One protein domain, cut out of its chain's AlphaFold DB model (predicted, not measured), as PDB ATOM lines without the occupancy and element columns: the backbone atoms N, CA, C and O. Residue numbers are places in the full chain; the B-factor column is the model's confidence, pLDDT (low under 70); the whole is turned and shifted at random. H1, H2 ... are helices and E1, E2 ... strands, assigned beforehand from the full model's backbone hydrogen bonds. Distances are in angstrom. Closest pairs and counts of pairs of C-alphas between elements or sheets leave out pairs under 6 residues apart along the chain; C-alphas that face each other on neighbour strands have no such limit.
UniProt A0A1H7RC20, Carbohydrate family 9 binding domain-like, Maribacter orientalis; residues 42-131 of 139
ATOM      1  N   LYS A  42      23.431 157.317  58.633       97.31
ATOM      2  CA  LYS A  42      24.413 157.786  57.660       97.31
ATOM      3  C   LYS A  42      25.268 158.882  58.290       97.31
ATOM      4  O   LYS A  42      24.729 159.772  58.954       97.31
ATOM      5  N   THR A  43      26.568 158.854  58.043       97.25
ATOM      6  CA  THR A  43      27.484 159.935  58.392       97.25
ATOM      7  C   THR A  43      28.156 160.536  57.159       97.25
ATOM      8  O   THR A  43      28.276 159.902  56.115       97.25
ATOM      9  N   SER A  44      28.544 161.804  57.282       96.75
ATOM     10  CA  SER A  44      29.424 162.523  56.357       96.75
ATOM     11  C   SER A  44      30.759 162.897  57.014       96.75
ATOM     12  O   SER A  44      31.577 163.574  56.399       96.75
ATOM     13  N   GLU A  45      30.938 162.549  58.290       96.38
ATOM     14  CA  GLU A  45      32.172 162.758  59.044       96.38
ATOM     15  C   GLU A  45      33.171 161.665  58.664       96.38
ATOM     16  O   GLU A  45      32.821 160.487  58.619       96.38
ATOM     17  N   THR A  46      34.415 162.050  58.395       95.25
ATOM     18  CA  THR A  46      35.501 161.088  58.205       95.25
ATOM     19  C   THR A  46      35.858 160.463  59.548       95.25
ATOM     20  O   THR A  46      36.184 161.182  60.489       95.25
ATOM     21  N   LEU A  47      35.808 159.133  59.628       95.06
ATOM     22  CA  LEU A  47      36.103 158.381  60.848       95.06
ATOM     23  C   LEU A  47      37.569 157.946  60.891       95.06
ATOM     24  O   LEU A  47      38.129 157.540  59.866       95.06
ATOM     25  N   ILE A  48      38.174 157.977  62.079       96.00
ATOM     26  CA  ILE A  48      39.501 157.411  62.326       96.00
ATOM     27  C   ILE A  48      39.310 156.075  63.046       96.00
ATOM     28  O   ILE A  48      38.784 156.004  64.149       96.00
ATOM     29  N   ILE A  49      39.745 154.978  62.426       94.75
ATOM     30  CA  ILE A  49      39.559 153.634  62.992       94.75
ATOM     31  C   ILE A  49      40.707 153.314  63.959       94.75
ATOM     32  O   ILE A  49      41.604 152.535  63.639       94.75
ATOM     33  N   ASP A  50      40.705 153.954  65.133       95.88
ATOM     34  CA  ASP A  50      41.715 153.775  66.193       95.88
ATOM     35  C   ASP A  50      41.185 153.062  67.455       95.88
ATOM     36  O   ASP A  50      41.933 152.836  68.408       95.88
ATOM     37  N   GLY A  51      39.903 152.685  67.457       93.00
ATOM     38  CA  GLY A  51      39.235 152.020  68.577       93.00
ATOM     39  C   GLY A  51      38.674 152.966  69.643       93.00
ATOM     40  O   GLY A  51      38.171 152.485  70.662       93.00
ATOM     41  N   LYS A  52      38.724 154.286  69.439       95.12
ATOM     42  CA  LYS A  52      38.078 155.276  70.315       95.12
ATOM     43  C   LYS A  52      36.738 155.730  69.745       95.12
ATOM     44  O   LYS A  52      36.454 155.565  68.566       95.12
ATOM     45  N   MET A  53      35.881 156.259  70.619       94.56
ATOM     46  CA  MET A  53      34.550 156.769  70.261       94.56
ATOM     47  C   MET A  53      34.526 158.298  70.353       94.56
ATOM     48  O   MET A  53      33.640 158.875  70.986       94.56
ATOM     49  N   ASP A  54      35.533 158.955  69.787       95.38
ATOM     50  CA  ASP A  54      35.706 160.402  69.947       95.38
ATOM     51  C   ASP A  54      34.925 161.190  68.877       95.38
ATOM     52  O   ASP A  54      34.574 162.355  69.089       95.38
ATOM     53  N   GLU A  55      34.585 160.562  67.747       96.56
ATOM     54  CA  GLU A  55      33.856 161.196  66.650       96.56
ATOM     55  C   GLU A  55      32.392 161.495  66.988       96.56
ATOM     56  O   GLU A  55      31.657 160.707  67.599       96.56
ATOM     57  N   SER A  56      31.918 162.645  66.508       96.31
ATOM     58  CA  SER A  56      30.587 163.157  66.839       96.31
ATOM     59  C   SER A  56      29.453 162.286  66.284       96.31
ATOM     60  O   SER A  56      28.363 162.225  66.865       96.31
ATOM     61  N   SER A  57      29.702 161.572  65.188       96.56
ATOM     62  CA  SER A  57      28.762 160.639  64.563       96.56
ATOM     63  C   SER A  57      28.368 159.503  65.493       96.56
ATOM     64  O   SER A  57      27.196 159.114  65.522       96.56
ATOM     65  N   TRP A  58      29.294 159.028  66.329       96.62
ATOM     66  CA  TRP A  58      28.993 157.983  67.299       96.62
ATOM     67  C   TRP A  58      27.998 158.439  68.359       96.62
ATOM     68  O   TRP A  58      27.190 157.633  68.822       96.62
ATOM     69  N   ASN A  59      27.980 159.723  68.716       93.94
ATOM     70  CA  ASN A  59      27.020 160.261  69.684       93.94
ATOM     71  C   ASN A  59      25.580 160.262  69.153       93.94
ATOM     72  O   ASN A  59      24.637 160.175  69.937       93.94
ATOM     73  N   LYS A  60      25.401 160.315  67.827       93.31
ATOM     74  CA  LYS A  60      24.083 160.253  67.171       93.31
ATOM     75  C   LYS A  60      23.580 158.817  67.013       93.31
ATOM     76  O   LYS A  60      22.372 158.588  66.953       93.31
ATOM     77  N   ALA A  61      24.491 157.850  66.937       96.12
ATOM     78  CA  ALA A  61      24.150 156.442  66.821       96.12
ATOM     79  C   ALA A  61      23.652 155.871  68.156       96.12
ATOM     80  O   ALA A  61      24.251 156.072  69.217       96.12
ATOM     81  N   LYS A  62      22.549 155.118  68.102       95.94
ATOM     82  CA  LYS A  62      21.995 154.433  69.276       95.94
ATOM     83  C   LYS A  62      22.818 153.188  69.591       95.94
ATOM     84  O   LYS A  62      23.313 152.535  68.682       95.94
ATOM     85  N   TRP A  63      22.928 152.825  70.862       96.19
ATOM     86  CA  TRP A  63      23.390 151.485  71.221       96.19
ATOM     87  C   TRP A  63      22.342 150.440  70.824       96.19
ATOM     88  O   TRP A  63      21.141 150.716  70.885       96.19
ATOM     89  N   THR A  64      22.787 149.243  70.442       94.06
ATOM     90  CA  THR A  64      21.925 148.057  70.407       94.06
ATOM     91  C   THR A  64      21.447 147.703  71.816       94.06
ATOM     92  O   THR A  64      22.000 148.159  72.823       94.06
ATOM     93  N   ASN A  65      20.463 146.808  71.893       90.88
ATOM     94  CA  ASN A  65      20.249 146.051  73.119       90.88
ATOM     95  C   ASN A  65      21.500 145.227  73.462       90.88
ATOM     96  O   ASN A  65      22.365 144.984  72.613       90.88
ATOM     97  N   ASN A  66      21.574 144.786  74.715       89.94
ATOM     98  CA  ASN A  66      22.618 143.864  75.134       89.94
ATOM     99  C   ASN A  66      22.475 142.543  74.381       89.94
ATOM    100  O   ASN A  66      21.367 142.017  74.238       89.94
ATOM    101  N   PHE A  67      23.610 142.012  73.950       87.31
ATOM    102  CA  PHE A  67      23.681 140.716  73.299       87.31
ATOM    103  C   PHE A  67      23.298 139.615  74.296       87.31
ATOM    104  O   PHE A  67      23.486 139.753  75.511       87.31
ATOM    105  N   ILE A  68      22.738 138.531  73.771       86.06
ATOM    106  CA  ILE A  68      22.323 137.356  74.537       86.06
ATOM    107  C   ILE A  68      23.184 136.155  74.155       86.06
ATOM    108  O   ILE A  68      23.868 136.177  73.134       86.06
ATOM    109  N   ASP A  69      23.154 135.115  74.982       83.31
ATOM    110  CA  ASP A  69      23.763 133.837  74.631       83.31
ATOM    111  C   ASP A  69      23.038 133.238  73.416       83.31
ATOM    112  O   ASP A  69      21.807 133.295  73.340       83.31
ATOM    113  N   ILE A  70      23.788 132.673  72.469       77.00
ATOM    114  CA  ILE A  70      23.239 132.096  71.233       77.00
ATOM    115  C   ILE A  70      22.343 130.876  71.498       77.00
ATOM    116  O   ILE A  70      21.449 130.586  70.706       77.00
ATOM    117  N   GLU A  71      22.526 130.187  72.630       79.81
ATOM    118  CA  GLU A  71      21.651 129.104  73.086       79.81
ATOM    119  C   GLU A  71      20.342 129.660  73.690       79.81
ATOM    120  O   GLU A  71      19.454 128.896  74.066       79.81
ATOM    121  N   GLY A  72      20.210 130.986  73.838       72.69
ATOM    122  CA  GLY A  72      19.008 131.705  74.287       72.69
ATOM    123  C   GLY A  72      18.621 131.498  75.755       72.69
ATOM    124  O   GLY A  72      17.797 132.233  76.297       72.69
ATOM    125  N   CYS A  73      19.217 130.515  76.427       68.38
ATOM    126  CA  CYS A  73      18.831 130.096  77.773       68.38
ATOM    127  C   CYS A  73      19.541 130.879  78.885       68.38
ATOM    128  O   CYS A  73      19.116 130.833  80.041       68.38
ATOM    129  N   LYS A  74      20.654 131.556  78.574       77.62
ATOM    130  CA  LYS A  74      21.530 132.183  79.571       77.62
ATOM    131  C   LYS A  74      21.799 133.640  79.234       77.62
ATOM    132  O   LYS A  74      21.948 134.029  78.083       77.62
ATOM    133  N   LYS A  75      21.878 134.465  80.275       77.56
ATOM    134  CA  LYS A  75      22.350 135.840  80.136       77.56
ATOM    135  C   LYS A  75      23.882 135.835  80.197       77.56
ATOM    136  O   LYS A  75      24.413 135.284  81.165       77.56
ATOM    137  N   PRO A  76      24.584 136.449  79.231       82.25
ATOM    138  CA  PRO A  76      26.030 136.601  79.304       82.25
ATOM    139  C   PRO A  76      26.449 137.330  80.587       82.25
ATOM    140  O   PRO A  76      25.782 138.272  81.025       82.25
ATOM    141  N   ILE A  77      27.554 136.884  81.190       84.75
ATOM    142  CA  ILE A  77      28.112 137.487  82.414       84.75
ATOM    143  C   ILE A  77      28.527 138.934  82.136       84.75
ATOM    144  O   ILE A  77      28.255 139.840  82.926       84.75
ATOM    145  N   TYR A  78      29.155 139.149  80.983       87.06
ATOM    146  CA  TYR A  78      29.595 140.453  80.530       87.06
ATOM    147  C   TYR A  78      28.660 141.007  79.472       87.06
ATOM    148  O   TYR A  78      28.094 140.288  78.653       87.06
ATOM    149  N   THR A  79      28.472 142.320  79.524       88.19
ATOM    150  CA  THR A  79      27.636 143.014  78.556       88.19
ATOM    151  C   THR A  79      28.433 143.289  77.294       88.19
ATOM    152  O   THR A  79      29.515 143.870  77.369       88.19
ATOM    153  N   THR A  80      27.828 142.941  76.166       89.81
ATOM    154  CA  THR A  80      28.270 143.336  74.833       89.81
ATOM    155  C   THR A  80      27.151 144.124  74.173       89.81
ATOM    156  O   THR A  80      25.979 143.739  74.255       89.81
ATOM    157  N   LYS A  81      27.504 145.245  73.555       92.75
ATOM    158  CA  LYS A  81      26.596 146.112  72.793       92.75
ATOM    159  C   LYS A  81      27.379 146.789  71.675       92.75
ATOM    160  O   LYS A  81      28.595 146.961  71.777       92.75
ATOM    161  N   VAL A  82      26.682 147.191  70.621       94.69
ATOM    162  CA  VAL A  82      27.301 147.749  69.414       94.69
ATOM    163  C   VAL A  82      26.604 149.051  69.007       94.69
ATOM    164  O   VAL A  82      25.419 149.247  69.284       94.69
ATOM    165  N   LYS A  83      27.332 149.963  68.362       95.69
ATOM    166  CA  LYS A  83      26.785 151.046  67.533       95.69
ATOM    167  C   LYS A  83      27.151 150.790  66.079       95.69
ATOM    168  O   LYS A  83      28.252 150.319  65.804       95.69
ATOM    169  N   MET A  84      26.253 151.144  65.165       95.62
ATOM    170  CA  MET A  84      26.516 151.061  63.730       95.62
ATOM    171  C   MET A  84      26.176 152.380  63.040       95.62
ATOM    172  O   MET A  84      25.125 152.977  63.290       95.62
ATOM    173  N   ILE A  85      27.065 152.811  62.150       96.94
ATOM    174  CA  ILE A  85      26.898 153.956  61.245       96.94
ATOM    175  C   ILE A  85      27.461 153.585  59.879       96.94
ATOM    176  O   ILE A  85      28.217 152.625  59.770       96.94
ATOM    177  N   TRP A  86      27.108 154.324  58.837       96.94
ATOM    178  CA  TRP A  86      27.586 154.038  57.485       96.94
ATOM    179  C   TRP A  86      27.835 155.313  56.682       96.94
ATOM    180  O   TRP A  86      27.262 156.361  56.982       96.94
ATOM    181  N   ASP A  87      28.664 155.219  55.651       96.88
ATOM    182  CA  ASP A  87      28.840 156.239  54.617       96.88
ATOM    183  C   ASP A  87      28.816 155.597  53.216       96.88
ATOM    184  O   ASP A  87      28.506 154.419  53.066       96.88
ATOM    185  N   GLU A  88      29.127 156.358  52.165       96.81
ATOM    186  CA  GLU A  88      29.078 155.859  50.779       96.81
ATOM    187  C   GLU A  88      30.031 154.683  50.490       96.81
ATOM    188  O   GLU A  88      29.902 154.037  49.452       96.81
ATOM    189  N   SER A  89      31.014 154.429  51.355       95.56
ATOM    190  CA  SER A  89      32.072 153.436  51.143       95.56
ATOM    191  C   SER A  89      32.042 152.293  52.154       95.56
ATOM    192  O   SER A  89      32.406 151.170  51.802       95.56
ATOM    193  N   TYR A  90      31.618 152.548  53.395       94.56
ATOM    194  CA  TYR A  90      31.773 151.599  54.493       94.56
ATOM    195  C   TYR A  90      30.567 151.546  55.435       94.56
ATOM    196  O   TYR A  90      29.870 152.532  55.684       94.56
ATOM    197  N   LEU A  91      30.380 150.365  56.026       93.56
ATOM    198  CA  LEU A  91      29.588 150.155  57.233       93.56
ATOM    199  C   LEU A  91      30.553 150.014  58.412       93.56
ATOM    200  O   LEU A  91      31.443 149.164  58.394       93.56
ATOM    201  N   TYR A  92      30.361 150.835  59.436       94.50
ATOM    202  CA  TYR A  92      31.222 150.898  60.607       94.50
ATOM    203  C   TYR A  92      30.525 150.297  61.820       94.50
ATOM    204  O   TYR A  92      29.347 150.560  62.076       94.50
ATOM    205  N   PHE A  93      31.294 149.555  62.612       94.12
ATOM    206  CA  PHE A  93      30.852 148.950  63.861       94.12
ATOM    207  C   PHE A  93      31.723 149.464  65.001       94.12
ATOM    208  O   PHE A  93      32.948 149.406  64.924       94.12
ATOM    209  N   PHE A  94      31.089 149.918  66.079       95.38
ATOM    210  CA  PHE A  94      31.761 150.167  67.346       95.38
ATOM    211  C   PHE A  94      31.200 149.217  68.394       95.38
ATOM    212  O   PHE A  94      30.046 149.359  68.801       95.38
ATOM    213  N   ALA A  95      32.005 148.261  68.842       93.50
ATOM    214  CA  ALA A  95      31.615 147.296  69.857       93.50
ATOM    215  C   ALA A  95      32.205 147.678  71.219       93.50
ATOM    216  O   ALA A  95      33.403 147.909  71.350       93.50
ATOM    217  N   GLU A  96      31.359 147.725  72.247       92.81
ATOM    218  CA  GLU A  96      31.799 147.806  73.638       92.81
ATOM    219  C   GLU A  96      31.647 146.418  74.257       92.81
ATOM    220  O   GLU A  96      30.534 145.894  74.355       92.81
ATOM    221  N   LEU A  97      32.778 145.833  74.654       89.06
ATOM    222  CA  LEU A  97      32.860 144.496  75.227       89.06
ATOM    223  C   LEU A  97      33.639 144.556  76.541       89.06
ATOM    224  O   LEU A  97      34.575 145.344  76.690       89.06
ATOM    225  N   LYS A  98      33.265 143.705  77.495       86.88
ATOM    226  CA  LYS A  98      34.021 143.499  78.733       86.88
ATOM    227  C   LYS A  98      34.485 142.055  78.779       86.88
ATOM    228  O   LYS A  98      33.657 141.156  78.735       86.88
ATOM    229  N   GLU A  99      35.788 141.855  78.895       85.25
ATOM    230  CA  GLU A  99      36.390 140.534  79.036       85.25
ATOM    231  C   GLU A  99      37.662 140.676  79.885       85.25
ATOM    232  O   GLU A  99      38.605 141.343  79.451       85.25
ATOM    233  N   PRO A 100      37.703 140.141  81.119       86.06
ATOM    234  CA  PRO A 100      38.913 140.172  81.941       86.06
ATOM    235  C   PRO A 100      40.044 139.280  81.407       86.06
ATOM    236  O   PRO A 100      41.195 139.459  81.811       86.06
ATOM    237  N   HIS A 101      39.744 138.320  80.532       85.06
ATOM    238  CA  HIS A 101      40.684 137.324  80.034       85.06
ATOM    239  C   HIS A 101      40.707 137.307  78.502       85.06
ATOM    240  O   HIS A 101      40.076 136.477  77.854       85.06
ATOM    241  N   VAL A 102      41.443 138.256  77.918       85.44
ATOM    242  CA  VAL A 102      41.584 138.385  76.462       85.44
ATOM    243  C   VAL A 102      42.834 137.650  75.981       85.44
ATOM    244  O   VAL A 102      43.943 137.932  76.447       85.44
ATOM    245  N   TRP A 103      42.671 136.762  75.000       86.56
ATOM    246  CA  TRP A 103      43.774 136.082  74.315       86.56
ATOM    247  C   TRP A 103      43.736 136.311  72.802       86.56
ATOM    248  O   TRP A 103      42.688 136.220  72.175       86.56
ATOM    249  N   ALA A 104      44.906 136.566  72.211       86.44
ATOM    250  CA  ALA A 104      45.101 136.740  70.768       86.44
ATOM    251  C   ALA A 104      46.413 136.065  70.333       86.44
ATOM    252  O   ALA A 104      47.391 136.700  69.940       86.44
ATOM    253  N   THR A 105      46.475 134.748  70.511       89.12
ATOM    254  CA  THR A 105      47.692 133.938  70.319       89.12
ATOM    255  C   THR A 105      47.844 133.367  68.906       89.12
ATOM    256  O   THR A 105      48.937 132.949  68.517       89.12
ATOM    257  N   LEU A 106      46.755 133.352  68.137       88.62
ATOM    258  CA  LEU A 106      46.687 132.801  66.789       88.62
ATOM    259  C   LEU A 106      47.333 133.780  65.797       88.62
ATOM    260  O   LEU A 106      46.962 134.947  65.741       88.62
ATOM    261  N   LYS A 107      48.324 133.308  65.030       90.38
ATOM    262  CA  LYS A 107      49.121 134.148  64.108       90.38
ATOM    263  C   LYS A 107      48.872 133.862  62.631       90.38
ATOM    264  O   LYS A 107      49.208 134.682  61.782       90.38
ATOM    265  N   GLN A 108      48.350 132.679  62.319       93.00
ATOM    266  CA  GLN A 108      48.105 132.264  60.948       93.00
ATOM    267  C   GLN A 108      46.737 132.776  60.500       93.00
ATOM    268  O   GLN A 108      45.737 132.570  61.184       93.00
ATOM    269  N   LYS A 109      46.708 133.422  59.335       90.75
ATOM    270  CA  LYS A 109      45.465 133.818  58.677       90.75
ATOM    271  C   LYS A 109      44.622 132.578  58.344       90.75
ATOM    272  O   LYS A 109      45.179 131.539  58.000       90.75
ATOM    273  N   ASP A 110      43.301 132.710  58.441       87.31
ATOM    274  CA  ASP A 110      42.325 131.651  58.144       87.31
ATOM    275  C   ASP A 110      42.492 130.401  59.034       87.31
ATOM    276  O   ASP A 110      42.254 129.269  58.618       87.31
ATOM    277  N   THR A 111      42.933 130.604  60.280       88.31
ATOM    278  CA  THR A 111      42.964 129.555  61.306       88.31
ATOM    279  C   THR A 111      41.647 129.483  62.080       88.31
ATOM    280  O   THR A 111      40.806 130.377  62.006       88.31
ATOM    281  N   ILE A 112      41.478 128.411  62.851       84.81
ATOM    282  CA  ILE A 112      40.287 128.166  63.661       84.81
ATOM    283  C   ILE A 112      40.259 129.167  64.826       84.81
ATOM    284  O   ILE A 112      41.022 129.035  65.783       84.81
ATOM    285  N   ILE A 113      39.403 130.187  64.724       83.69
ATOM    286  CA  ILE A 113      39.457 131.369  65.596       83.69
ATOM    287  C   ILE A 113      38.854 131.147  66.991       83.69
ATOM    288  O   ILE A 113      39.320 131.766  67.944       83.69
ATOM    289  N   PHE A 114      37.934 130.184  67.149       77.69
ATOM    290  CA  PHE A 114      37.213 129.932  68.408       77.69
ATOM    291  C   PHE A 114      38.096 129.452  69.579       77.69
ATOM    292  O   PHE A 114      37.619 129.297  70.702       77.69
ATOM    293  N   TYR A 115      39.389 129.197  69.338       79.62
ATOM    294  CA  TYR A 115      40.380 128.946  70.389       79.62
ATOM    295  C   TYR A 115      40.879 130.224  71.091       79.62
ATOM    296  O   TYR A 115      41.614 130.126  72.072       79.62
ATOM    297  N   ASN A 116      40.504 131.409  70.606       83.94
ATOM    298  CA  ASN A 116      40.719 132.706  71.251       83.94
ATOM    299  C   ASN A 116      39.385 133.455  71.368       83.94
ATOM    300  O   ASN A 116      38.368 133.012  70.846       83.94
ATOM    301  N   ASN A 117      39.396 134.595  72.057       85.75
ATOM    302  CA  ASN A 117      38.271 135.522  72.014       85.75
ATOM    303  C   ASN A 117      38.189 136.157  70.624       85.75
ATOM    304  O   ASN A 117      39.196 136.655  70.111       85.75
ATOM    305  N   ASP A 118      36.992 136.198  70.053       87.38
ATOM    306  CA  ASP A 118      36.758 136.773  68.736       87.38
ATOM    307  C   ASP A 118      35.411 137.484  68.651       87.38
ATOM    308  O   ASP A 118      34.418 137.075  69.243       87.38
ATOM    309  N   PHE A 119      35.390 138.591  67.918       86.19
ATOM    310  CA  PHE A 119      34.172 139.312  67.581       86.19
ATOM    311  C   PHE A 119      33.954 139.171  66.080       86.19
ATOM    312  O   PHE A 119      34.765 139.656  65.288       86.19
ATOM    313  N   ASP A 120      32.872 138.500  65.717       84.38
ATOM    314  CA  ASP A 120      32.488 138.205  64.347       84.38
ATOM    315  C   ASP A 120      31.292 139.072  63.934       84.38
ATOM    316  O   ASP A 120      30.313 139.216  64.671       84.38
ATOM    317  N   ALA A 121      31.373 139.667  62.749       81.56
ATOM    318  CA  ALA A 121      30.319 140.476  62.154       81.56
ATOM    319  C   ALA A 121      30.076 139.981  60.727       81.56
ATOM    320  O   ALA A 121      30.842 140.273  59.805       81.56
ATOM    321  N   ASN A 122      28.983 139.246  60.544       71.38
ATOM    322  CA  ASN A 122      28.660 138.576  59.297       71.38
ATOM    323  C   ASN A 122      27.664 139.397  58.471       71.38
ATOM    324  O   ASN A 122      26.655 139.892  58.973       71.38
ATOM    325  N   GLY A 123      27.899 139.484  57.156       60.78
ATOM    326  CA  GLY A 123      27.027 140.199  56.210       60.78
ATOM    327  C   GLY A 123      25.586 139.667  56.126       60.78
ATOM    328  O   GLY A 123      24.730 140.318  55.535       60.78
ATOM    329  N   ASN A 124      25.303 138.525  56.761       56.25
ATOM    330  CA  ASN A 124      23.977 137.917  56.886       56.25
ATOM    331  C   ASN A 124      23.215 138.372  58.145       56.25
ATOM    332  O   ASN A 124      22.358 137.639  58.627       56.25
ATOM    333  N   SER A 125      23.490 139.579  58.650       55.75
ATOM    334  CA  SER A 125      22.799 140.255  59.767       55.75
ATOM    335  C   SER A 125      23.101 139.777  61.192       55.75
ATOM    336  O   SER A 125      22.507 140.304  62.132       55.75
ATOM    337  N   ASP A 126      24.078 138.887  61.366       63.28
ATOM    338  CA  ASP A 126      24.496 138.414  62.687       63.28
ATOM    339  C   ASP A 126      25.820 139.045  63.121       63.28
ATOM    340  O   ASP A 126      26.782 139.134  62.357       63.28
ATOM    341  N   ILE A 127      25.866 139.451  64.386       71.69
ATOM    342  CA  ILE A 127      27.090 139.829  65.085       71.69
ATOM    343  C   ILE A 127      27.208 138.880  66.274       71.69
ATOM    344  O   ILE A 127      26.261 138.744  67.052       71.69
ATOM    345  N   VAL A 128      28.352 138.223  66.423       69.88
ATOM    346  CA  VAL A 128      28.587 137.201  67.446       69.88
ATOM    347  C   VAL A 128      29.896 137.500  68.165       69.88
ATOM    348  O   VAL A 128      30.878 137.904  67.559       69.88
ATOM    349  N   LEU A 129      29.912 137.314  69.483       70.62
ATOM    350  CA  LEU A 129      31.143 137.290  70.269       70.62
ATOM    351  C   LEU A 129      31.413 135.839  70.662       70.62
ATOM    352  O   LEU A 129      30.647 135.270  71.446       70.62
ATOM    353  N   GLY A 130      32.480 135.253  70.134       65.94
ATOM    354  CA  GLY A 130      33.001 133.984  70.609       65.94
ATOM    355  C   GLY A 130      33.868 134.207  71.845       65.94
ATOM    356  O   GLY A 130      34.797 135.019  71.873       65.94
ATOM    357  N   LEU A 131      33.524 133.504  72.922       62.75
ATOM    358  CA  LEU A 131      34.322 133.472  74.141       62.75
ATOM    359  C   LEU A 131      34.981 132.107  74.247       62.75
ATOM    360  O   LEU A 131      34.301 131.083  74.354       62.75
TER     361      LEU A 131
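This is residues 42 to 131 of the 139 residues of the protein "Carbohydrate family 9 binding domain-like" of Maribacter orientalis (UniProt A0A1H7RC20). What shape is this? It has little regular structure: two separate hairpins, E1 with E2 and E3 with E4, among long loops, with short H1 farthest out and residues 107 to 112 sticking out. How is it built? The printed part has 90 residues; H1, E1, E2, E3, E4, in that order, hold 25, mostly strand, in two antiparallel two-stranded sheets. It is only just loose, close to compact: radius of gyration of the C-alphas 14.7 A, spans 38 by 33 by 27 A.

Where is H1? Residues 56 to 60, 7.1 A, from C-alpha 56 at (30.587, 163.157, 66.839). Where are the strands? E1 is residues 81 to 86, 17.3 A; E2 91 to 96, 16.7 A; E3 118 to 121, 9.9 A; E4 127 to 130, 10.0 A, ending at (33.001, 133.984, 70.609).

How do strands pair? Within hydrogen-bond range are N 83 and O 94, 2.8 A, in hairpin E1 and E2, antiparallel at 160 degrees, and N 120 and O 128, 2.8 A, in hairpin E3 and E4, antiparallel at 166 degrees. E2 and E3 are apart. Where does H1 sit? Its closest C-alpha to E1 is Trp 58, 7.3 A from that of Lys 83. In H1, 0 of 1 O i to N i+4 pairs and 2 of 2 O i to N i+3 pairs are within range.

Is it continuous? The printed part has no cut; links H1 to E1 and E2 to E3 are long. Where is confidence low? pLDDT is under 70 at residues 73, 123 to 126, 128, 130 and 131.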